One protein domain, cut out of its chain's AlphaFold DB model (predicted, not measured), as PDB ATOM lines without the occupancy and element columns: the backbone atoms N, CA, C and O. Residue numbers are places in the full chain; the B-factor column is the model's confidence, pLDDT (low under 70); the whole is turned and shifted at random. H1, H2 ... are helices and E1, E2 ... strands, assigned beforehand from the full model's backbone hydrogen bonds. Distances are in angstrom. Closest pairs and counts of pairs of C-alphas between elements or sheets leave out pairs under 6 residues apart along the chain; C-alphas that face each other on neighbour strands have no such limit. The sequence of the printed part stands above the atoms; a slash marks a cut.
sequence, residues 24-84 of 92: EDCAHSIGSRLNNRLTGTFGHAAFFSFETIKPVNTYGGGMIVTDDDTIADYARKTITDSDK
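AT A GLANCE: This is residues 24 to 84 of the 92 residues of an uncharacterized protein of Candidatus Magnetoglobus multicellularis str. Araruama (UniProt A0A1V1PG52). With little regular structure, this flat domain has a hairpin of strands E1 and E2 in its middle, loop residues 24 to 44 beside E1, and helix H1 beyond E2, slanting away until residues 77 to 84 stick out. The printed part has 61 residues, 23 in named elements, in the order E1, E2, H1; the sheet E1 - E2 is antiparallel and the class mixed. It is only just loose, close to compact, with a radius of gyration of the C-alphas of 12.7 A and spans of 39 by 28 by 12 A.

HOW THE PARTS SIT: E1, residues 45 to 49, and E2, residues 62 to 65, form an antiparallel hairpin at 161 degrees; N 46 and O 65 are within hydrogen-bond range at 2.8 A. Residues 24 to 25 pair, parallel, with 46 to 47 of E1. The closest C-alphas of E2 and H1, residues 69 to 82, are those of Val 65 and Ala 72, 7.8 A apart. In H1 every O i to N i+4 pair is within hydrogen-bond range.

IN THESE COORDINATES: E1 begins at C-alpha 45 (23.639, -13.400, 31.915) and spans 13.9 A, E2 10.1 A. H1 spans 19.5 A, ending at C-alpha 82 (41.989, -15.095, 38.217).

THE WHOLE: The two farthest C-alphas, of Asn 35 and Lys 84, are 41.8 A apart. The printed part has no cut; E1 to E2 is a long link. Residues 82 to 84 have pLDDT under 70.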
ATOM      1  N   GLU A  24      21.301 -10.209  35.381       94.50
ATOM      2  CA  GLU A  24      20.479 -10.450  36.562       94.50
ATOM      3  C   GLU A  24      21.352 -10.772  37.784       94.50
ATOM      4  O   GLU A  24      22.094 -11.758  37.795       94.50
ATOM      5  N   ASP A  25      21.220  -9.991  38.856       91.94
ATOM      6  CA  ASP A  25      21.699 -10.403  40.179       91.94
ATOM      7  C   ASP A  25      20.632 -11.284  40.843       91.94
ATOM      8  O   ASP A  25      19.597 -10.810  41.319       91.94
ATOM      9  N   CYS A  26      20.889 -12.591  40.849       90.56
ATOM     10  CA  CYS A  26      20.007 -13.612  41.396       90.56
ATOM     11  C   CYS A  26      20.512 -14.183  42.726       90.56
ATOM     12  O   CYS A  26      20.146 -15.297  43.116       90.56
ATOM     13  N   ALA A  27      21.317 -13.427  43.479       87.06
ATOM     14  CA  ALA A  27      21.899 -13.896  44.732       87.06
ATOM     15  C   ALA A  27      20.862 -14.343  45.783       87.06
ATOM     16  O   ALA A  27      21.233 -15.036  46.726       87.06
ATOM     17  N   HIS A  28      19.592 -13.941  45.669       84.19
ATOM     18  CA  HIS A  28      18.507 -14.310  46.589       84.19
ATOM     19  C   HIS A  28      17.264 -14.892  45.892       84.19
ATOM     20  O   HIS A  28      16.225 -15.023  46.533       84.19
ATOM     21  N   SER A  29      17.340 -15.222  44.601       84.81
ATOM     22  CA  SER A  29      16.181 -15.650  43.798       84.81
ATOM     23  C   SER A  29      16.334 -17.053  43.207       84.81
ATOM     24  O   SER A  29      15.586 -17.431  42.312       84.81
ATOM     25  N   ILE A  30      17.272 -17.868  43.701       86.88
ATOM     26  CA  ILE A  30      17.387 -19.256  43.239       86.88
ATOM     27  C   ILE A  30      16.052 -20.003  43.417       86.88
ATOM     28  O   ILE A  30      15.508 -20.086  44.514       86.88
ATOM     29  N   GLY A  31      15.513 -20.518  42.308       85.12
ATOM     30  CA  GLY A  31      14.218 -21.207  42.266       85.12
ATOM     31  C   GLY A  31      12.982 -20.305  42.133       85.12
ATOM     32  O   GLY A  31      11.888 -20.833  41.922       85.12
ATOM     33  N   SER A  32      13.121 -18.976  42.197       89.38
ATOM     34  CA  SER A  32      12.017 -18.038  41.963       89.38
ATOM     35  C   SER A  32      11.567 -18.046  40.499       89.38
ATOM     36  O   SER A  32      12.342 -18.315  39.578       89.38
ATOM     37  N   ARG A  33      10.287 -17.727  40.275       89.81
ATOM     38  CA  ARG A  33       9.686 -17.638  38.939       89.81
ATOM     39  C   ARG A  33       8.869 -16.367  38.779       89.81
ATOM     40  O   ARG A  33       8.187 -15.947  39.709       89.81
ATOM     41  N   LEU A  34       8.876 -15.837  37.563       88.38
ATOM     42  CA  LEU A  34       7.911 -14.858  37.079       88.38
ATOM     43  C   LEU A  34       7.290 -15.417  35.798       88.38
ATOM     44  O   LEU A  34       8.015 -15.862  34.912       88.38
ATOM     45  N   ASN A  35       5.958 -15.440  35.709       86.44
ATOM     46  CA  ASN A  35       5.236 -15.919  34.520       86.44
ATOM     47  C   ASN A  35       5.729 -17.300  34.024       86.44
ATOM     48  O   ASN A  35       5.962 -17.509  32.838       86.44
ATOM     49  N   ASN A  36       5.935 -18.246  34.951       89.75
ATOM     50  CA  ASN A  36       6.504 -19.587  34.729       89.75
ATOM     51  C   ASN A  36       7.962 -19.656  34.232       89.75
ATOM     52  O   ASN A  36       8.512 -20.758  34.173       89.75
ATOM     53  N   ARG A  37       8.631 -18.532  33.976       91.44
ATOM     54  CA  ARG A  37      10.062 -18.469  33.651       91.44
ATOM     55  C   ARG A  37      10.893 -18.287  34.923       91.44
ATOM     56  O   ARG A  37      10.478 -17.592  35.849       91.44
ATOM     57  N   LEU A  38      12.032 -18.974  35.005       92.75
ATOM     58  CA  LEU A  38      12.934 -18.910  36.161       92.75
ATOM     59  C   LEU A  38      13.696 -17.581  36.171       92.75
ATOM     60  O   LEU A  38      14.160 -17.131  35.126       92.75
ATOM     61  N   THR A  39      13.871 -16.972  37.342       91.38
ATOM     62  CA  THR A  39      14.808 -15.845  37.484       91.38
ATOM     63  C   THR A  39      16.231 -16.293  37.165       91.38
ATOM     64  O   THR A  39      16.605 -17.427  37.473       91.38
ATOM     65  N   GLY A  40      17.014 -15.408  36.556       92.50
ATOM     66  CA  GLY A  40      18.342 -15.711  36.028       92.50
ATOM     67  C   GLY A  40      18.331 -16.268  34.606       92.50
ATOM     68  O   GLY A  40      19.361 -16.735  34.131       92.50
ATOM     69  N   THR A  41      17.169 -16.258  33.947       94.56
ATOM     70  CA  THR A  41      17.020 -16.676  32.546       94.56
ATOM     71  C   THR A  41      16.427 -15.588  31.661       94.56
ATOM     72  O   THR A  41      16.144 -15.872  30.507       94.56
ATOM     73  N   PHE A  42      16.169 -14.383  32.176       94.25
ATOM     74  CA  PHE A  42      15.572 -13.263  31.443       94.25
ATOM     75  C   PHE A  42      16.620 -12.420  30.721       94.25
ATOM     76  O   PHE A  42      16.412 -12.061  29.566       94.25
ATOM     77  N   GLY A  43      17.707 -12.092  31.424       93.50
ATOM     78  CA  GLY A  43      18.801 -11.281  30.911       93.50
ATOM     79  C   GLY A  43      19.753 -12.067  30.013       93.50
ATOM     80  O   GLY A  43      19.547 -13.235  29.697       93.50
ATOM     81  N   HIS A  44      20.844 -11.411  29.632       96.06
ATOM     82  CA  HIS A  44      21.895 -12.008  28.807       96.06
ATOM     83  C   HIS A  44      22.820 -12.902  29.645       96.06
ATOM     84  O   HIS A  44      23.418 -13.853  29.146       96.06
ATOM     85  N   ALA A  45      22.944 -12.588  30.934       96.75
ATOM     86  CA  ALA A  45      23.639 -13.400  31.915       96.75
ATOM     87  C   ALA A  45      23.032 -13.180  33.304       96.75
ATOM     88  O   ALA A  45      22.368 -12.173  33.557       96.75
ATOM     89  N   ALA A  46      23.306 -14.097  34.221       95.88
ATOM     90  CA  ALA A  46      22.877 -14.013  35.604       95.88
ATOM     91  C   ALA A  46      23.942 -14.550  36.558       95.88
ATOM     92  O   ALA A  46      24.727 -15.430  36.198       95.88
ATOM     93  N   PHE A  47      23.922 -14.055  37.795       94.44
ATOM     94  CA  PHE A  47      24.792 -14.522  38.869       94.44
ATOM     95  C   PHE A  47      23.979 -15.047  40.050       94.44
ATOM     96  O   PHE A  47      23.035 -14.405  40.504       94.44
ATOM     97  N   PHE A  48      24.389 -16.189  40.594       93.25
ATOM     98  CA  PHE A  48      23.869 -16.745  41.842       93.25
ATOM     99  C   PHE A  48      24.970 -16.779  42.897       93.25
ATOM    100  O   PHE A  48      26.136 -17.018  42.586       93.25
ATOM    101  N   SER A  49      24.588 -16.573  44.156       90.88
ATOM    102  CA  SER A  49      25.485 -16.677  45.307       90.88
ATOM    103  C   SER A  49      25.175 -17.947  46.087       90.88
ATOM    104  O   SER A  49      24.007 -18.253  46.327       90.88
ATOM    105  N   PHE A  50      26.230 -18.640  46.510       91.44
ATOM    106  CA  PHE A  50      26.169 -19.862  47.313       91.44
ATOM    107  C   PHE A  50      26.909 -19.702  48.649       91.44
ATOM    108  O   PHE A  50      27.500 -20.649  49.176       91.44
ATOM    109  N   GLU A  51      26.891 -18.487  49.202       90.19
ATOM    110  CA  GLU A  51      27.374 -18.208  50.557       90.19
ATOM    111  C   GLU A  51      26.525 -18.938  51.614       90.19
ATOM    112  O   GLU A  51      25.380 -19.310  51.372       90.19
ATOM    113  N   THR A  52      27.073 -19.128  52.812       86.94
ATOM    114  CA  THR A  52      26.498 -19.923  53.912       86.94
ATOM    115  C   THR A  52      25.068 -19.550  54.309       86.94
ATOM    116  O   THR A  52      24.323 -20.412  54.763       86.94
ATOM    117  N   ILE A  53      24.662 -18.292  54.122       86.25
ATOM    118  CA  ILE A  53      23.318 -17.804  54.468       86.25
ATOM    119  C   ILE A  53      22.288 -17.962  53.335       86.25
ATOM    120  O   ILE A  53      21.141 -17.538  53.480       86.25
ATOM    121  N   LYS A  54      22.687 -18.512  52.180       81.75
ATOM    122  CA  LYS A  54      21.822 -18.669  51.004       81.75
ATOM    123  C   LYS A  54      21.032 -19.985  51.060       81.75
ATOM    124  O   LYS A  54      21.529 -20.964  51.619       81.75
ATOM    125  N   PRO A  55      19.824 -20.044  50.454       83.12
ATOM    126  CA  PRO A  55      18.988 -21.251  50.459       83.12
ATOM    127  C   PRO A  55      19.690 -22.497  49.907       83.12
ATOM    128  O   PRO A  55      19.505 -23.595  50.423       83.12
ATOM    129  N   VAL A  56      20.518 -22.312  48.879       84.25
ATOM    130  CA  VAL A  56      21.471 -23.305  48.377       84.25
ATOM    131  C   VAL A  56      22.857 -22.721  48.595       84.25
ATOM    132  O   VAL A  56      23.115 -21.600  48.159       84.25
ATOM    133  N   ASN A  57      23.734 -23.448  49.285       88.94
ATOM    134  CA  ASN A  57      25.079 -22.979  49.594       88.94
ATOM    135  C   ASN A  57      26.130 -24.073  49.393       88.94
ATOM    136  O   ASN A  57      25.829 -25.265  49.426       88.94
ATOM    137  N   THR A  58      27.369 -23.633  49.201       90.31
ATOM    138  CA  THR A  58      28.554 -24.479  48.999       90.31
ATOM    139  C   THR A  58      29.667 -24.106  49.981       90.31
ATOM    140  O   THR A  58      30.844 -24.227  49.664       90.31
ATOM    141  N   TYR A  59      29.297 -23.591  51.163       87.00
ATOM    142  CA  TYR A  59      30.200 -22.927  52.121       87.00
ATOM    143  C   TYR A  59      30.936 -21.688  51.571       87.00
ATOM    144  O   TYR A  59      31.837 -21.160  52.221       87.00
ATOM    145  N   GLY A  60      30.519 -21.192  50.404       86.50
ATOM    146  CA  GLY A  60      31.152 -20.102  49.670       86.50
ATOM    147  C   GLY A  60      31.178 -20.392  48.170       86.50
ATOM    148  O   GLY A  60      31.316 -21.542  47.756       86.50
ATOM    149  N   GLY A  61      31.034 -19.347  47.355       89.44
ATOM    150  CA  GLY A  61      31.071 -19.443  45.895       89.44
ATOM    151  C   GLY A  61      29.863 -18.810  45.213       89.44
ATOM    152  O   GLY A  61      29.041 -18.127  45.833       89.44
ATOM    153  N   GLY A  62      29.770 -19.048  43.910       91.81
ATOM    154  CA  GLY A  62      28.688 -18.560  43.074       91.81
ATOM    155  C   GLY A  62      28.662 -19.255  41.720       91.81
ATOM    156  O   GLY A  62      29.505 -20.100  41.421       91.81
ATOM    157  N   MET A  63      27.677 -18.891  40.912       94.12
ATOM    158  CA  MET A  63      27.466 -19.450  39.583       94.12
ATOM    159  C   MET A  63      27.110 -18.345  38.606       94.12
ATOM    160  O   MET A  63      26.350 -17.441  38.944       94.12
ATOM    161  N   ILE A  64      27.647 -18.461  37.397       95.38
ATOM    162  CA  ILE A  64      27.282 -17.640  36.247       95.38
ATOM    163  C   ILE A  64      26.408 -18.503  35.345       95.38
ATOM    164  O   ILE A  64      26.756 -19.653  35.080       95.38
ATOM    165  N   VAL A  65      25.290 -17.953  34.882       95.44
ATOM    166  CA  VAL A  65      24.400 -18.590  33.907       95.44
ATOM    167  C   VAL A  65      24.245 -17.655  32.716       95.44
ATOM    168  O   VAL A  65      24.090 -16.450  32.894       95.44
ATOM    169  N   THR A  66      24.334 -18.195  31.507       96.94
ATOM    170  CA  THR A  66      24.137 -17.475  30.246       96.94
ATOM    171  C   THR A  66      23.882 -18.492  29.134       96.94
ATOM    172  O   THR A  66      24.394 -19.610  29.214       96.94
ATOM    173  N   ASP A  67      23.117 -18.091  28.119       95.69
ATOM    174  CA  ASP A  67      22.936 -18.846  26.869       95.69
ATOM    175  C   ASP A  67      23.907 -18.375  25.762       95.69
ATOM    176  O   ASP A  67      23.873 -18.887  24.645       95.69
ATOM    177  N   ASP A  68      24.773 -17.393  26.047       96.38
ATOM    178  CA  ASP A  68      25.780 -16.887  25.114       96.38
ATOM    179  C   ASP A  68      27.126 -17.592  25.345       96.38
ATOM    180  O   ASP A  68      27.814 -17.366  26.348       96.38
ATOM    181  N   ASP A  69      27.523 -18.430  24.384       97.31
ATOM    182  CA  ASP A  69      28.786 -19.175  24.423       97.31
ATOM    183  C   ASP A  69      30.012 -18.257  24.551       97.31
ATOM    184  O   ASP A  69      30.978 -18.603  25.233       97.31
ATOM    185  N   THR A  70      29.962 -17.053  23.974       96.56
ATOM    186  CA  THR A  70      31.046 -16.065  24.047       96.56
ATOM    187  C   THR A  70      31.218 -15.555  25.474       96.56
ATOM    188  O   THR A  70      32.343 -15.465  25.975       96.56
ATOM    189  N   ILE A  71      30.109 -15.244  26.153       95.56
ATOM    190  CA  ILE A  71      30.125 -14.836  27.564       95.56
ATOM    191  C   ILE A  71      30.592 -16.001  28.433       95.56
ATOM    192  O   ILE A  71      31.424 -15.808  29.322       95.56
ATOM    193  N   ALA A  72      30.096 -17.210  28.164       96.31
ATOM    194  CA  ALA A  72      30.453 -18.402  28.919       96.31
ATOM    195  C   ALA A  72      31.959 -18.716  28.820       96.31
ATOM    196  O   ALA A  72      32.605 -18.986  29.837       96.31
ATOM    197  N   ASP A  73      32.534 -18.639  27.619       96.31
ATOM    198  CA  ASP A  73      33.964 -18.842  27.377       96.31
ATOM    199  C   ASP A  73      34.815 -17.755  28.028       96.31
ATOM    200  O   ASP A  73      35.810 -18.061  28.695       96.31
ATOM    201  N   TYR A  74      34.406 -16.492  27.887       94.94
ATOM    202  CA  TYR A  74      35.096 -15.378  28.523       94.94
ATOM    203  C   TYR A  74      35.108 -15.536  30.046       94.94
ATOM    204  O   TYR A  74      36.170 -15.460  30.662       94.94
ATOM    205  N   ALA A  75      33.958 -15.842  30.649       94.19
ATOM    206  CA  ALA A  75      33.830 -16.058  32.083       94.19
ATOM    207  C   ALA A  75      34.718 -17.213  32.576       94.19
ATOM    208  O   ALA A  75      35.472 -17.037  33.536       94.19
ATOM    209  N   ARG A  76      34.695 -18.371  31.897       94.38
ATOM    210  CA  ARG A  76      35.564 -19.520  32.222       94.38
ATOM    211  C   ARG A  76      37.040 -19.146  32.182       94.38
ATOM    212  O   ARG A  76      37.784 -19.487  33.106       94.38
ATOM    213  N   LYS A  77      37.457 -18.439  31.131       94.38
ATOM    214  CA  LYS A  77      38.836 -17.977  30.978       94.38
ATOM    215  C   LYS A  77      39.214 -17.007  32.093       94.38
ATOM    216  O   LYS A  77      40.212 -17.231  32.764       94.38
ATOM    217  N   THR A  78      38.399 -15.981  32.342       92.94
ATOM    218  CA  THR A  78      38.657 -14.991  33.394       92.94
ATOM    219  C   THR A  78      38.757 -15.636  34.769       92.94
ATOM    220  O   THR A  78      39.668 -15.289  35.512       92.94
ATOM    221  N   ILE A  79      37.883 -16.582  35.117       89.12
ATOM    222  CA  ILE A  79      37.935 -17.280  36.412       89.12
ATOM    223  C   ILE A  79      39.216 -18.119  36.523       89.12
ATOM    224  O   ILE A  79      39.935 -18.008  37.510       89.12
ATOM    225  N   THR A  80      39.551 -18.882  35.480       88.56
ATOM    226  CA  THR A  80      40.767 -19.715  35.450       88.56
ATOM    227  C   THR A  80      42.046 -18.873  35.527       88.56
ATOM    228  O   THR A  80      43.020 -19.258  36.173       88.56
ATOM    229  N   ASP A  81      42.044 -17.707  34.882       84.31
ATOM    230  CA  ASP A  81      43.158 -16.761  34.901       84.31
ATOM    231  C   ASP A  81      43.191 -15.937  36.205       84.31
ATOM    232  O   ASP A  81      44.258 -15.488  36.614       84.31
ATOM    233  N   SER A  82      42.063 -15.771  36.907       68.44
ATOM    234  CA  SER A  82      41.989 -15.095  38.217       68.44
ATOM    235  C   SER A  82      42.773 -15.838  39.295       68.44
ATOM    236  O   SER A  82      43.447 -15.199  40.104       68.44
ATOM    237  N   ASP A  83      42.789 -17.173  39.238       60.19
ATOM    238  CA  ASP A  83      43.661 -18.007  40.076       60.19
ATOM    239  C   ASP A  83      45.159 -17.805  39.757       60.19
ATOM    240  O   ASP A  83      46.037 -18.173  40.540       60.19
ATOM    241  N   LYS A  84      45.476 -17.149  38.633       53.81
ATOM    242  CA  LYS A  84      46.822 -16.760  38.201       53.81
ATOM    243  C   LYS A  84      46.965 -15.234  38.144       53.81
ATOM    244  O   LYS A  84      47.194 -14.701  37.070       53.81
TER     245      LYS A  84